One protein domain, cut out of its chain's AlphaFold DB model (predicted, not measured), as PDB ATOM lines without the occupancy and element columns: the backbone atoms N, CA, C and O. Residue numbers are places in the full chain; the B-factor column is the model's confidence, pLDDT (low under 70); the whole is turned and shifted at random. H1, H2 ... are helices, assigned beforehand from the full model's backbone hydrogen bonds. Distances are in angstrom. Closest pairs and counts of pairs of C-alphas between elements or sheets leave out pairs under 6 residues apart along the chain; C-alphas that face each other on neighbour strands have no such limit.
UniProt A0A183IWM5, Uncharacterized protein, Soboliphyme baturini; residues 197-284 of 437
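Overview. This is residues 197 to 284 of the 437 residues of an uncharacterized protein of Soboliphyme baturini (UniProt A0A183IWM5). H3, H4 and H5 form an up-and-down bundle, each running against the one before; H2 packs across H3 and H4, short H1 on residues 239 to 242 of H3. The printed part has 88 residues with five named helices, H1 to H5, all helix. The whole is compact, radius of gyration of the C-alphas 12.0 A, spans 31, 26 and 23 A.

Arrangement. H2, residues 209 to 222, and H3, residues 226 to 242, form a hairpin; C-alphas 220 and 229 are closest, 4.8 A apart. H4, residues 245 to 263, and H5, residues 267 to 283, form another; C-alphas 263 and 270 are closest, at 5.5 A. Every O i to N i+4 pair is within hydrogen-bond range in H1, residues 197 to 204, and H3; H2 has 9 of 10, H4 12 of 15, H5 10 of 13.

Along the chain. C-alpha 197 is at (170.140, 142.205, 105.750), C-alpha 283 at (178.992, 155.748, 110.778); H5 spans 25.3 A.

Size, cuts and confidence. The printed part has no cut; residues 198 and 284 are under 70 pLDDT.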
ATOM      1  N   GLN A 197     170.802 141.231 104.895       70.56
ATOM      2  CA  GLN A 197     170.140 142.205 105.750       70.56
ATOM      3  C   GLN A 197     169.015 141.572 106.586       70.56
ATOM      4  O   GLN A 197     168.975 141.788 107.789       70.56
ATOM      5  N   THR A 198     168.168 140.707 106.016       69.56
ATOM      6  CA  THR A 198     167.114 139.985 106.753       69.56
ATOM      7  C   THR A 198     167.704 139.063 107.818       69.56
ATOM      8  O   THR A 198     167.190 138.993 108.933       69.56
ATOM      9  N   ILE A 199     168.798 138.360 107.511       71.56
ATOM     10  CA  ILE A 199     169.500 137.514 108.489       71.56
ATOM     11  C   ILE A 199     170.083 138.381 109.611       71.56
ATOM     12  O   ILE A 199     169.971 138.032 110.786       71.56
ATOM     13  N   ALA A 200     170.674 139.521 109.258       78.19
ATOM     14  CA  ALA A 200     171.239 140.465 110.208       78.19
ATOM     15  C   ALA A 200     170.171 141.079 111.136       78.19
ATOM     16  O   ALA A 200     170.334 141.060 112.354       78.19
ATOM     17  N   GLU A 201     169.034 141.510 110.592       75.81
ATOM     18  CA  GLU A 201     167.869 141.982 111.353       75.81
ATOM     19  C   GLU A 201     167.301 140.867 112.250       75.81
ATOM     20  O   GLU A 201     167.047 141.072 113.437       75.81
ATOM     21  N   PHE A 202     167.186 139.639 111.734       75.38
ATOM     22  CA  PHE A 202     166.728 138.481 112.506       75.38
ATOM     23  C   PHE A 202     167.646 138.159 113.691       75.38
ATOM     24  O   PHE A 202     167.155 137.726 114.740       75.38
ATOM     25  N   MET A 203     168.962 138.334 113.545       74.50
ATOM     26  CA  MET A 203     169.943 138.112 114.613       74.50
ATOM     27  C   MET A 203     169.813 139.119 115.761       74.50
ATOM     28  O   MET A 203     170.043 138.744 116.912       74.50
ATOM     29  N   PHE A 204     169.402 140.354 115.460       79.44
ATOM     30  CA  PHE A 204     169.253 141.442 116.432       79.44
ATOM     31  C   PHE A 204     167.806 141.727 116.842       79.44
ATOM     32  O   PHE A 204     167.562 142.644 117.618       79.44
ATOM     33  N   ALA A 205     166.854 140.894 116.411       78.19
ATOM     34  CA  ALA A 205     165.466 140.979 116.849       78.19
ATOM     35  C   ALA A 205     165.351 141.002 118.396       78.19
ATOM     36  O   ALA A 205     166.069 140.248 119.069       78.19
ATOM     37  N   PRO A 206     164.408 141.771 118.980       75.38
ATOM     38  CA  PRO A 206     164.309 141.972 120.431       75.38
ATOM     39  C   PRO A 206     164.267 140.675 121.252       75.38
ATOM     40  O   PRO A 206     164.862 140.589 122.326       75.38
ATOM     41  N   SER A 207     163.625 139.628 120.721       77.81
ATOM     42  CA  SER A 207     163.522 138.311 121.362       77.81
ATOM     43  C   SER A 207     164.862 137.577 121.507       77.81
ATOM     44  O   SER A 207     165.004 136.722 122.379       77.81
ATOM     45  N   LYS A 208     165.861 137.904 120.680       78.56
ATOM     46  CA  LYS A 208     167.186 137.256 120.657       78.56
ATOM     47  C   LYS A 208     168.312 138.136 121.160       78.56
ATOM     48  O   LYS A 208     169.420 137.636 121.358       78.56
ATOM     49  N   LEU A 209     168.034 139.406 121.430       81.12
ATOM     50  CA  LEU A 209     169.000 140.355 121.966       81.12
ATOM     51  C   LEU A 209     169.770 139.815 123.196       81.12
ATOM     52  O   LEU A 209     170.993 139.982 123.242       81.12
ATOM     53  N   PRO A 210     169.149 139.086 124.155       83.31
ATOM     54  CA  PRO A 210     169.886 138.492 125.275       83.31
ATOM     55  C   PRO A 210     170.876 137.400 124.846       83.31
ATOM     56  O   PRO A 210     171.973 137.305 125.399       83.31
ATOM     57  N   LEU A 211     170.506 136.578 123.857       83.31
ATOM     58  CA  LEU A 211     171.368 135.528 123.314       83.31
ATOM     59  C   LEU A 211     172.546 136.143 122.556       83.31
ATOM     60  O   LEU A 211     173.686 135.735 122.767       83.31
ATOM     61  N   MET A 212     172.280 137.166 121.744       85.19
ATOM     62  CA  MET A 212     173.315 137.896 121.018       85.19
ATOM     63  C   MET A 212     174.276 138.609 121.974       85.19
ATOM     64  O   MET A 212     175.488 138.540 121.806       85.19
ATOM     65  N   THR A 213     173.758 139.203 123.050       84.88
ATOM     66  CA  THR A 213     174.589 139.807 124.101       84.88
ATOM     67  C   THR A 213     175.531 138.771 124.726       84.88
ATOM     68  O   THR A 213     176.721 139.036 124.874       84.88
ATOM     69  N   LYS A 214     175.032 137.571 125.059       84.56
ATOM     70  CA  LYS A 214     175.871 136.476 125.580       84.56
ATOM     71  C   LYS A 214     176.906 136.005 124.556       84.56
ATOM     72  O   LYS A 214     178.053 135.781 124.929       84.56
ATOM     73  N   PHE A 215     176.518 135.874 123.288       88.56
ATOM     74  CA  PHE A 215     177.425 135.516 122.198       88.56
ATOM     75  C   PHE A 215     178.569 136.530 122.079       88.56
ATOM     76  O   PHE A 215     179.737 136.149 122.142       88.56
ATOM     77  N   LEU A 216     178.248 137.822 122.007       89.25
ATOM     78  CA  LEU A 216     179.242 138.887 121.893       89.25
ATOM     79  C   LEU A 216     180.178 138.912 123.106       89.25
ATOM     80  O   LEU A 216     181.389 138.947 122.925       89.25
ATOM     81  N   LYS A 217     179.668 138.775 124.334       87.75
ATOM     82  CA  LYS A 217     180.529 138.651 125.527       87.75
ATOM     83  C   LYS A 217     181.470 137.454 125.430       87.75
ATOM     84  O   LYS A 217     182.680 137.594 125.603       87.75
ATOM     85  N   ARG A 218     180.932 136.283 125.081       85.88
ATOM     86  CA  ARG A 218     181.693 135.032 125.025       85.88
ATOM     87  C   ARG A 218     182.801 135.067 123.976       85.88
ATOM     88  O   ARG A 218     183.906 134.596 124.239       85.88
ATOM     89  N   PHE A 219     182.506 135.587 122.788       86.50
ATOM     90  CA  PHE A 219     183.406 135.493 121.641       86.50
ATOM     91  C   PHE A 219     184.255 136.740 121.403       86.50
ATOM     92  O   PHE A 219     185.366 136.605 120.895       86.50
ATOM     93  N   LEU A 220     183.793 137.919 121.825       86.50
ATOM     94  CA  LEU A 220     184.541 139.169 121.702       86.50
ATOM     95  C   LEU A 220     185.410 139.448 122.939       86.50
ATOM     96  O   LEU A 220     186.544 139.884 122.774       86.50
ATOM     97  N   LEU A 221     184.923 139.168 124.159       85.50
ATOM     98  CA  LEU A 221     185.607 139.539 125.414       85.50
ATOM     99  C   LEU A 221     186.243 138.346 126.148       85.50
ATOM    100  O   LEU A 221     187.419 138.387 126.511       85.50
ATOM    101  N   GLU A 222     185.492 137.261 126.356       86.62
ATOM    102  CA  GLU A 222     185.955 136.112 127.154       86.62
ATOM    103  C   GLU A 222     186.882 135.167 126.384       86.62
ATOM    104  O   GLU A 222     187.692 134.448 126.978       86.62
ATOM    105  N   CYS A 223     186.764 135.133 125.055       85.31
ATOM    106  CA  CYS A 223     187.511 134.198 124.229       85.31
ATOM    107  C   CYS A 223     189.014 134.479 124.316       85.31
ATOM    108  O   CYS A 223     189.452 135.605 124.098       85.31
ATOM    109  N   ASN A 224     189.827 133.454 124.587       83.06
ATOM    110  CA  ASN A 224     191.281 133.615 124.711       83.06
ATOM    111  C   ASN A 224     192.002 133.642 123.354       83.06
ATOM    112  O   ASN A 224     193.044 134.285 123.229       83.06
ATOM    113  N   THR A 225     191.426 133.038 122.316       84.94
ATOM    114  CA  THR A 225     192.009 132.996 120.967       84.94
ATOM    115  C   THR A 225     191.753 134.294 120.205       84.94
ATOM    116  O   THR A 225     190.599 134.655 119.975       84.94
ATOM    117  N   SER A 226     192.824 134.966 119.772       80.00
ATOM    118  CA  SER A 226     192.743 136.240 119.038       80.00
ATOM    119  C   SER A 226     191.981 136.119 117.719       80.00
ATOM    120  O   SER A 226     191.154 136.968 117.407       80.00
ATOM    121  N   GLU A 227     192.192 135.027 116.987       75.31
ATOM    122  CA  GLU A 227     191.538 134.775 115.701       75.31
ATOM    123  C   GLU A 227     190.007 134.754 115.814       75.31
ATOM    124  O   GLU A 227     189.323 135.418 115.044       75.31
ATOM    125  N   ARG A 228     189.454 134.087 116.838       75.69
ATOM    126  CA  ARG A 228     187.997 134.050 117.063       75.69
ATOM    127  C   ARG A 228     187.424 135.411 117.471       75.69
ATOM    128  O   ARG A 228     186.305 135.739 117.074       75.69
ATOM    129  N   ARG A 229     188.185 136.218 118.226       83.69
ATOM    130  CA  ARG A 229     187.790 137.603 118.547       83.69
ATOM    131  C   ARG A 229     187.723 138.451 117.278       83.69
ATOM    132  O   ARG A 229     186.740 139.153 117.080       83.69
ATOM    133  N   TRP A 230     188.714 138.324 116.394       82.56
ATOM    134  CA  TRP A 230     188.722 138.999 115.094       82.56
ATOM    135  C   TRP A 230     187.600 138.523 114.168       82.56
ATOM    136  O   TRP A 230     186.942 139.345 113.550       82.56
ATOM    137  N   GLN A 231     187.297 137.225 114.122       79.00
ATOM    138  CA  GLN A 231     186.147 136.717 113.362       79.00
ATOM    139  C   GLN A 231     184.822 137.316 113.851       79.00
ATOM    140  O   GLN A 231     183.978 137.704 113.047       79.00
ATOM    141  N   THR A 232     184.656 137.424 115.170       82.38
ATOM    142  CA  THR A 232     183.471 138.046 115.779       82.38
ATOM    143  C   THR A 232     183.411 139.536 115.468       82.38
ATOM    144  O   THR A 232     182.339 140.054 115.169       82.38
ATOM    145  N   HIS A 233     184.559 140.213 115.487       89.19
ATOM    146  CA  HIS A 233     184.685 141.607 115.076       89.19
ATOM    147  C   HIS A 233     184.249 141.809 113.620       89.19
ATOM    148  O   HIS A 233     183.303 142.559 113.388       89.19
ATOM    149  N   TYR A 234     184.829 141.078 112.667       83.88
ATOM    150  CA  TYR A 234     184.495 141.223 111.248       83.88
ATOM    151  C   TYR A 234     183.035 140.900 110.950       83.88
ATOM    152  O   TYR A 234     182.396 141.586 110.150       83.88
ATOM    153  N   LEU A 235     182.486 139.876 111.614       84.31
ATOM    154  CA  LEU A 235     181.065 139.557 111.530       84.31
ATOM    155  C   LEU A 235     180.223 140.764 111.952       84.31
ATOM    156  O   LEU A 235     179.273 141.128 111.265       84.31
ATOM    157  N   MET A 236     180.588 141.398 113.063       88.56
ATOM    158  CA  MET A 236     179.819 142.490 113.631       88.56
ATOM    159  C   MET A 236     179.944 143.787 112.834       88.56
ATOM    160  O   MET A 236     178.946 144.473 112.630       88.56
ATOM    161  N   GLN A 237     181.132 144.074 112.311       87.62
ATOM    162  CA  GLN A 237     181.352 145.158 111.360       87.62
ATOM    163  C   GLN A 237     180.489 144.963 110.102       87.62
ATOM    164  O   GLN A 237     179.722 145.846 109.731       87.62
ATOM    165  N   SER A 238     180.513 143.758 109.523       81.69
ATOM    166  CA  SER A 238     179.734 143.425 108.322       81.69
ATOM    167  C   SER A 238     178.225 143.524 108.558       81.69
ATOM    168  O   SER A 238     177.497 144.070 107.734       81.69
ATOM    169  N   ILE A 239     177.737 143.020 109.696       84.62
ATOM    170  CA  ILE A 239     176.330 143.147 110.095       84.62
ATOM    171  C   ILE A 239     175.952 144.625 110.218       84.62
ATOM    172  O   ILE A 239     174.936 145.046 109.671       84.62
ATOM    173  N   PHE A 240     176.772 145.423 110.898       85.69
ATOM    174  CA  PHE A 240     176.494 146.839 111.107       85.69
ATOM    175  C   PHE A 240     176.428 147.628 109.792       85.69
ATOM    176  O   PHE A 240     175.612 148.540 109.653       85.69
ATOM    177  N   ASP A 241     177.229 147.258 108.796       84.00
ATOM    178  CA  ASP A 241     177.227 147.908 107.485       84.00
ATOM    179  C   ASP A 241     175.992 147.535 106.637       84.00
ATOM    180  O   ASP A 241     175.525 148.352 105.837       84.00
ATOM    181  N   LEU A 242     175.420 146.344 106.849       81.88
ATOM    182  CA  LEU A 242     174.303 145.793 106.067       81.88
ATOM    183  C   LEU A 242     172.901 146.125 106.607       81.88
ATOM    184  O   LEU A 242     171.933 146.054 105.854       81.88
ATOM    185  N   VAL A 243     172.780 146.452 107.891       82.62
ATOM    186  CA  VAL A 243     171.502 146.601 108.609       82.62
ATOM    187  C   VAL A 243     170.871 147.998 108.445       82.62
ATOM    188  O   VAL A 243     171.567 148.971 108.148       82.62
ATOM    189  N   GLN A 244     169.551 148.117 108.643       79.12
ATOM    190  CA  GLN A 244     168.820 149.396 108.607       79.12
ATOM    191  C   GLN A 244     169.239 150.366 109.733       79.12
ATOM    192  O   GLN A 244     169.687 149.919 110.794       79.12
ATOM    193  N   PRO A 245     169.088 151.693 109.544       78.31
ATOM    194  CA  PRO A 245     169.515 152.707 110.518       78.31
ATOM    195  C   PRO A 245     168.944 152.516 111.934       78.31
ATOM    196  O   PRO A 245     169.632 152.776 112.924       78.31
ATOM    197  N   GLU A 246     167.708 152.033 112.043       76.69
ATOM    198  CA  GLU A 246     167.009 151.798 113.307       76.69
ATOM    199  C   GLU A 246     167.748 150.740 114.133       76.69
ATOM    200  O   GLU A 246     168.177 150.993 115.259       76.69
ATOM    201  N   THR A 247     168.010 149.579 113.532       80.06
ATOM    202  CA  THR A 247     168.719 148.481 114.195       80.06
ATOM    203  C   THR A 247     170.213 148.785 114.378       80.06
ATOM    204  O   THR A 247     170.800 148.329 115.358       80.06
ATOM    205  N   LYS A 248     170.850 149.621 113.535       85.19
ATOM    206  CA  LYS A 248     172.210 150.137 113.822       85.19
ATOM    207  C   LYS A 248     172.253 150.893 115.151       85.19
ATOM    208  O   LYS A 248     173.194 150.722 115.925       85.19
ATOM    209  N   THR A 249     171.220 151.684 115.438       81.94
ATOM    210  CA  THR A 249     171.104 152.425 116.701       81.94
ATOM    211  C   THR A 249     170.935 151.471 117.888       81.94
ATOM    212  O   THR A 249     171.587 151.650 118.915       81.94
ATOM    213  N   GLU A 250     170.132 150.414 117.741       81.81
ATOM    214  CA  GLU A 250     169.972 149.377 118.773       81.81
ATOM    215  C   GLU A 250     171.277 148.617 119.051       81.81
ATOM    216  O   GLU A 250     171.640 148.407 120.211       81.81
ATOM    217  N   ILE A 251     172.019 148.246 118.001       86.56
ATOM    218  CA  ILE A 251     173.338 147.609 118.124       86.56
ATOM    219  C   ILE A 251     174.301 148.546 118.858       86.56
ATOM    220  O   ILE A 251     174.961 148.128 119.808       86.56
ATOM    221  N   TYR A 252     174.352 149.820 118.470       86.81
ATOM    222  CA  TYR A 252     175.201 150.813 119.122       86.81
ATOM    223  C   TYR A 252     174.870 150.963 120.614       86.81
ATOM    224  O   TYR A 252     175.760 150.891 121.463       86.81
ATOM    225  N   GLN A 253     173.582 151.068 120.956       83.69
ATOM    226  CA  GLN A 253     173.128 151.120 122.346       83.69
ATOM    227  C   GLN A 253     173.463 149.839 123.117       83.69
ATOM    228  O   GLN A 253     173.851 149.918 124.279       83.69
ATOM    229  N   LEU A 254     173.354 148.657 122.505       86.62
ATOM    230  CA  LEU A 254     173.776 147.402 123.129       86.62
ATOM    231  C   LEU A 254     175.274 147.424 123.444       86.62
ATOM    232  O   LEU A 254     175.678 147.061 124.552       86.62
ATOM    233  N   PHE A 255     176.100 147.876 122.502       89.38
ATOM    234  CA  PHE A 255     177.542 147.943 122.701       89.38
ATOM    235  C   PHE A 255     177.915 148.936 123.811       89.38
ATOM    236  O   PHE A 255     178.688 148.574 124.697       89.38
ATOM    237  N   TRP A 256     177.316 150.129 123.836       87.44
ATOM    238  CA  TRP A 256     177.628 151.156 124.836       87.44
ATOM    239  C   TRP A 256     177.001 150.895 126.217       87.44
ATOM    240  O   TRP A 256     177.638 151.116 127.241       87.44
ATOM    241  N   ASN A 257     175.773 150.371 126.280       84.56
ATOM    242  CA  ASN A 257     175.050 150.210 127.548       84.56
ATOM    243  C   ASN A 257     175.239 148.828 128.193       84.56
ATOM    244  O   ASN A 257     175.055 148.697 129.403       84.56
ATOM    245  N   LYS A 258     175.541 147.777 127.413       85.00
ATOM    246  CA  LYS A 258     175.634 146.393 127.922       85.00
ATOM    247  C   LYS A 258     177.034 145.794 127.848       85.00
ATOM    248  O   LYS A 258     177.376 145.024 128.739       85.00
ATOM    249  N   LEU A 259     177.813 146.090 126.805       86.94
ATOM    250  CA  LEU A 259     179.149 145.499 126.620       86.94
ATOM    251  C   LEU A 259     180.268 146.394 127.162       86.94
ATOM    252  O   LEU A 259     181.185 145.895 127.810       86.94
ATOM    253  N   TRP A 260     180.182 147.707 126.945       88.62
ATOM    254  CA  TRP A 260     181.197 148.663 127.389       88.62
ATOM    255  C   TRP A 260     181.450 148.662 128.905       88.62
ATOM    256  O   TRP A 260     182.620 148.620 129.287       88.62
ATOM    257  N   PRO A 261     180.430 148.612 129.791       87.06
ATOM    258  CA  PRO A 261     180.681 148.558 131.233       87.06
ATOM    259  C   PRO A 261     181.497 147.328 131.647       87.06
ATOM    260  O   PRO A 261     182.300 147.391 132.573       87.06
ATOM    261  N   GLU A 262     181.333 146.214 130.933       82.62
ATOM    262  CA  GLU A 262     182.056 144.974 131.216       82.62
ATOM    263  C   GLU A 262     183.471 144.970 130.635       82.62
ATOM    264  O   GLU A 262     184.340 144.265 131.141       82.62
ATOM    265  N   ALA A 263     183.739 145.799 129.622       82.31
ATOM    266  CA  ALA A 263     185.031 145.894 128.946       82.31
ATOM    267  C   ALA A 263     186.194 146.202 129.903       82.31
ATOM    268  O   ALA A 263     187.321 145.753 129.666       82.31
ATOM    269  N   ILE A 264     185.914 146.919 130.998       80.81
ATOM    270  CA  ILE A 264     186.885 147.287 132.037       80.81
ATOM    271  C   ILE A 264     187.487 146.033 132.693       80.81
ATOM    272  O   ILE A 264     188.674 146.015 133.018       80.81
ATOM    273  N   HIS A 265     186.716 144.949 132.816       83.62
ATOM    274  CA  HIS A 265     187.168 143.706 133.449       83.62
ATOM    275  C   HIS A 265     188.076 142.844 132.555       83.62
ATOM    276  O   HIS A 265     188.770 141.964 133.063       83.62
ATOM    277  N   TYR A 266     188.107 143.088 131.241       83.75
ATOM    278  CA  TYR A 266     188.831 142.245 130.277       83.75
ATOM    279  C   TYR A 266     190.113 142.889 129.713       83.75
ATOM    280  O   TYR A 266     190.882 142.228 129.003       83.75
ATOM    281  N   GLY A 267     190.392 144.152 130.056       82.88
ATOM    282  CA  GLY A 267     191.640 144.845 129.718       82.88
ATOM    283  C   GLY A 267     191.970 144.797 128.220       82.88
ATOM    284  O   GLY A 267     191.157 145.167 127.379       82.88
ATOM    285  N   ARG A 268     193.166 144.299 127.862       80.38
ATOM    286  CA  ARG A 268     193.640 144.231 126.460       80.38
ATOM    287  C   ARG A 268     192.758 143.384 125.535       80.38
ATOM    288  O   ARG A 268     192.810 143.578 124.325       80.38
ATOM    289  N   LYS A 269     191.957 142.452 126.066       79.44
ATOM    290  CA  LYS A 269     191.030 141.646 125.251       79.44
ATOM    291  C   LYS A 269     189.854 142.471 124.722       79.44
ATOM    292  O   LYS A 269     189.242 142.074 123.742       79.44
ATOM    293  N   SER A 270     189.586 143.630 125.318       85.69
ATOM    294  CA  SER A 270     188.523 144.544 124.900       85.69
ATOM    295  C   SER A 270     188.902 145.410 123.696       85.69
ATOM    296  O   SER A 270     188.079 146.201 123.249       85.69
ATOM    297  N   ILE A 271     190.117 145.289 123.145       86.19
ATOM    298  CA  ILE A 271     190.573 146.161 122.051       86.19
ATOM    299  C   ILE A 271     189.695 146.034 120.799       86.19
ATOM    300  O   ILE A 271     189.363 147.044 120.191       86.19
ATOM    301  N   GLN A 272     189.234 144.822 120.468       88.88
ATOM    302  CA  GLN A 272     188.307 144.609 119.352       88.88
ATOM    303  C   GLN A 272     186.932 145.250 119.608       88.88
ATOM    304  O   GLN A 272     186.294 145.718 118.672       88.88
ATOM    305  N   LEU A 273     186.473 145.299 120.863       89.88
ATOM    306  CA  LEU A 273     185.238 146.002 121.224       89.88
ATOM    307  C   LEU A 273     185.401 147.519 121.053       89.88
ATOM    308  O   LEU A 273     184.513 148.163 120.507       89.88
ATOM    309  N   VAL A 274     186.525 148.076 121.517       89.06
ATOM    310  CA  VAL A 274     186.837 149.512 121.401       89.06
ATOM    311  C   VAL A 274     186.902 149.932 119.932       89.06
ATOM    312  O   VAL A 274     186.347 150.962 119.569       89.06
ATOM    313  N   ASP A 275     187.538 149.118 119.090       90.38
ATOM    314  CA  ASP A 275     187.647 149.371 117.652       90.38
ATOM    315  C   ASP A 275     186.270 149.397 116.964       90.38
ATOM    316  O   ASP A 275     185.937 150.362 116.276       90.38
ATOM    317  N   LEU A 276     185.412 148.404 117.246       90.06
ATOM    318  CA  LEU A 276     184.025 148.394 116.760       90.06
ATOM    319  C   LEU A 276     183.239 149.617 117.230       90.06
ATOM    320  O   LEU A 276     182.505 150.208 116.446       90.06
ATOM    321  N   LEU A 277     183.393 150.016 118.493       87.88
ATOM    322  CA  LEU A 277     182.744 151.213 119.026       87.88
ATOM    323  C   LEU A 277     183.205 152.484 118.308       87.88
ATOM    324  O   LEU A 277     182.380 153.357 118.029       87.88
ATOM    325  N   GLY A 278     184.490 152.565 117.958       83.44
ATOM    326  CA  GLY A 278     185.034 153.629 117.120       83.44
ATOM    327  C   GLY A 278     184.369 153.662 115.745       83.44
ATOM    328  O   GLY A 278     183.828 154.694 115.356       83.44
ATOM    329  N   HIS A 279     184.329 152.523 115.048       85.12
ATOM    330  CA  HIS A 279     183.675 152.380 113.739       85.12
ATOM    331  C   HIS A 279     182.176 152.708 113.777       85.12
ATOM    332  O   HIS A 279     181.656 153.413 112.916       85.12
ATOM    333  N   PHE A 280     181.451 152.243 114.794       86.94
ATOM    334  CA  PHE A 280     180.016 152.517 114.900       86.94
ATOM    335  C   PHE A 280     179.736 154.004 115.127       86.94
ATOM    336  O   PHE A 280     178.779 154.539 114.566       86.94
ATOM    337  N   SER A 281     180.595 154.674 115.900       81.19
ATOM    338  CA  SER A 281     180.487 156.107 116.189       81.19
ATOM    339  C   SER A 281     180.774 156.989 114.972       81.19
ATOM    340  O   SER A 281     180.237 158.087 114.889       81.19
ATOM    341  N   THR A 282     181.603 156.540 114.022       77.06
ATOM    342  CA  THR A 282     181.878 157.305 112.790       77.06
ATOM    343  C   THR A 282     180.764 157.172 111.754       77.06
ATOM    344  O   THR A 282     180.552 158.089 110.964       77.06
ATOM    345  N   ILE A 283     180.049 156.043 111.753       70.62
ATOM    346  CA  ILE A 283     178.992 155.748 110.778       70.62
ATOM    347  C   ILE A 283     177.626 156.257 111.224       70.62
ATOM    348  O   ILE A 283     176.829 156.660 110.377       70.62
ATOM    349  N   LEU A 284     177.319 156.219 112.521       68.69
ATOM    350  CA  LEU A 284     176.105 156.840 113.035       68.69
ATOM    351  C   LEU A 284     176.363 158.344 113.160       68.69
ATOM    352  O   LEU A 284     177.120 158.736 114.046       68.69
TER     353      LEU A 284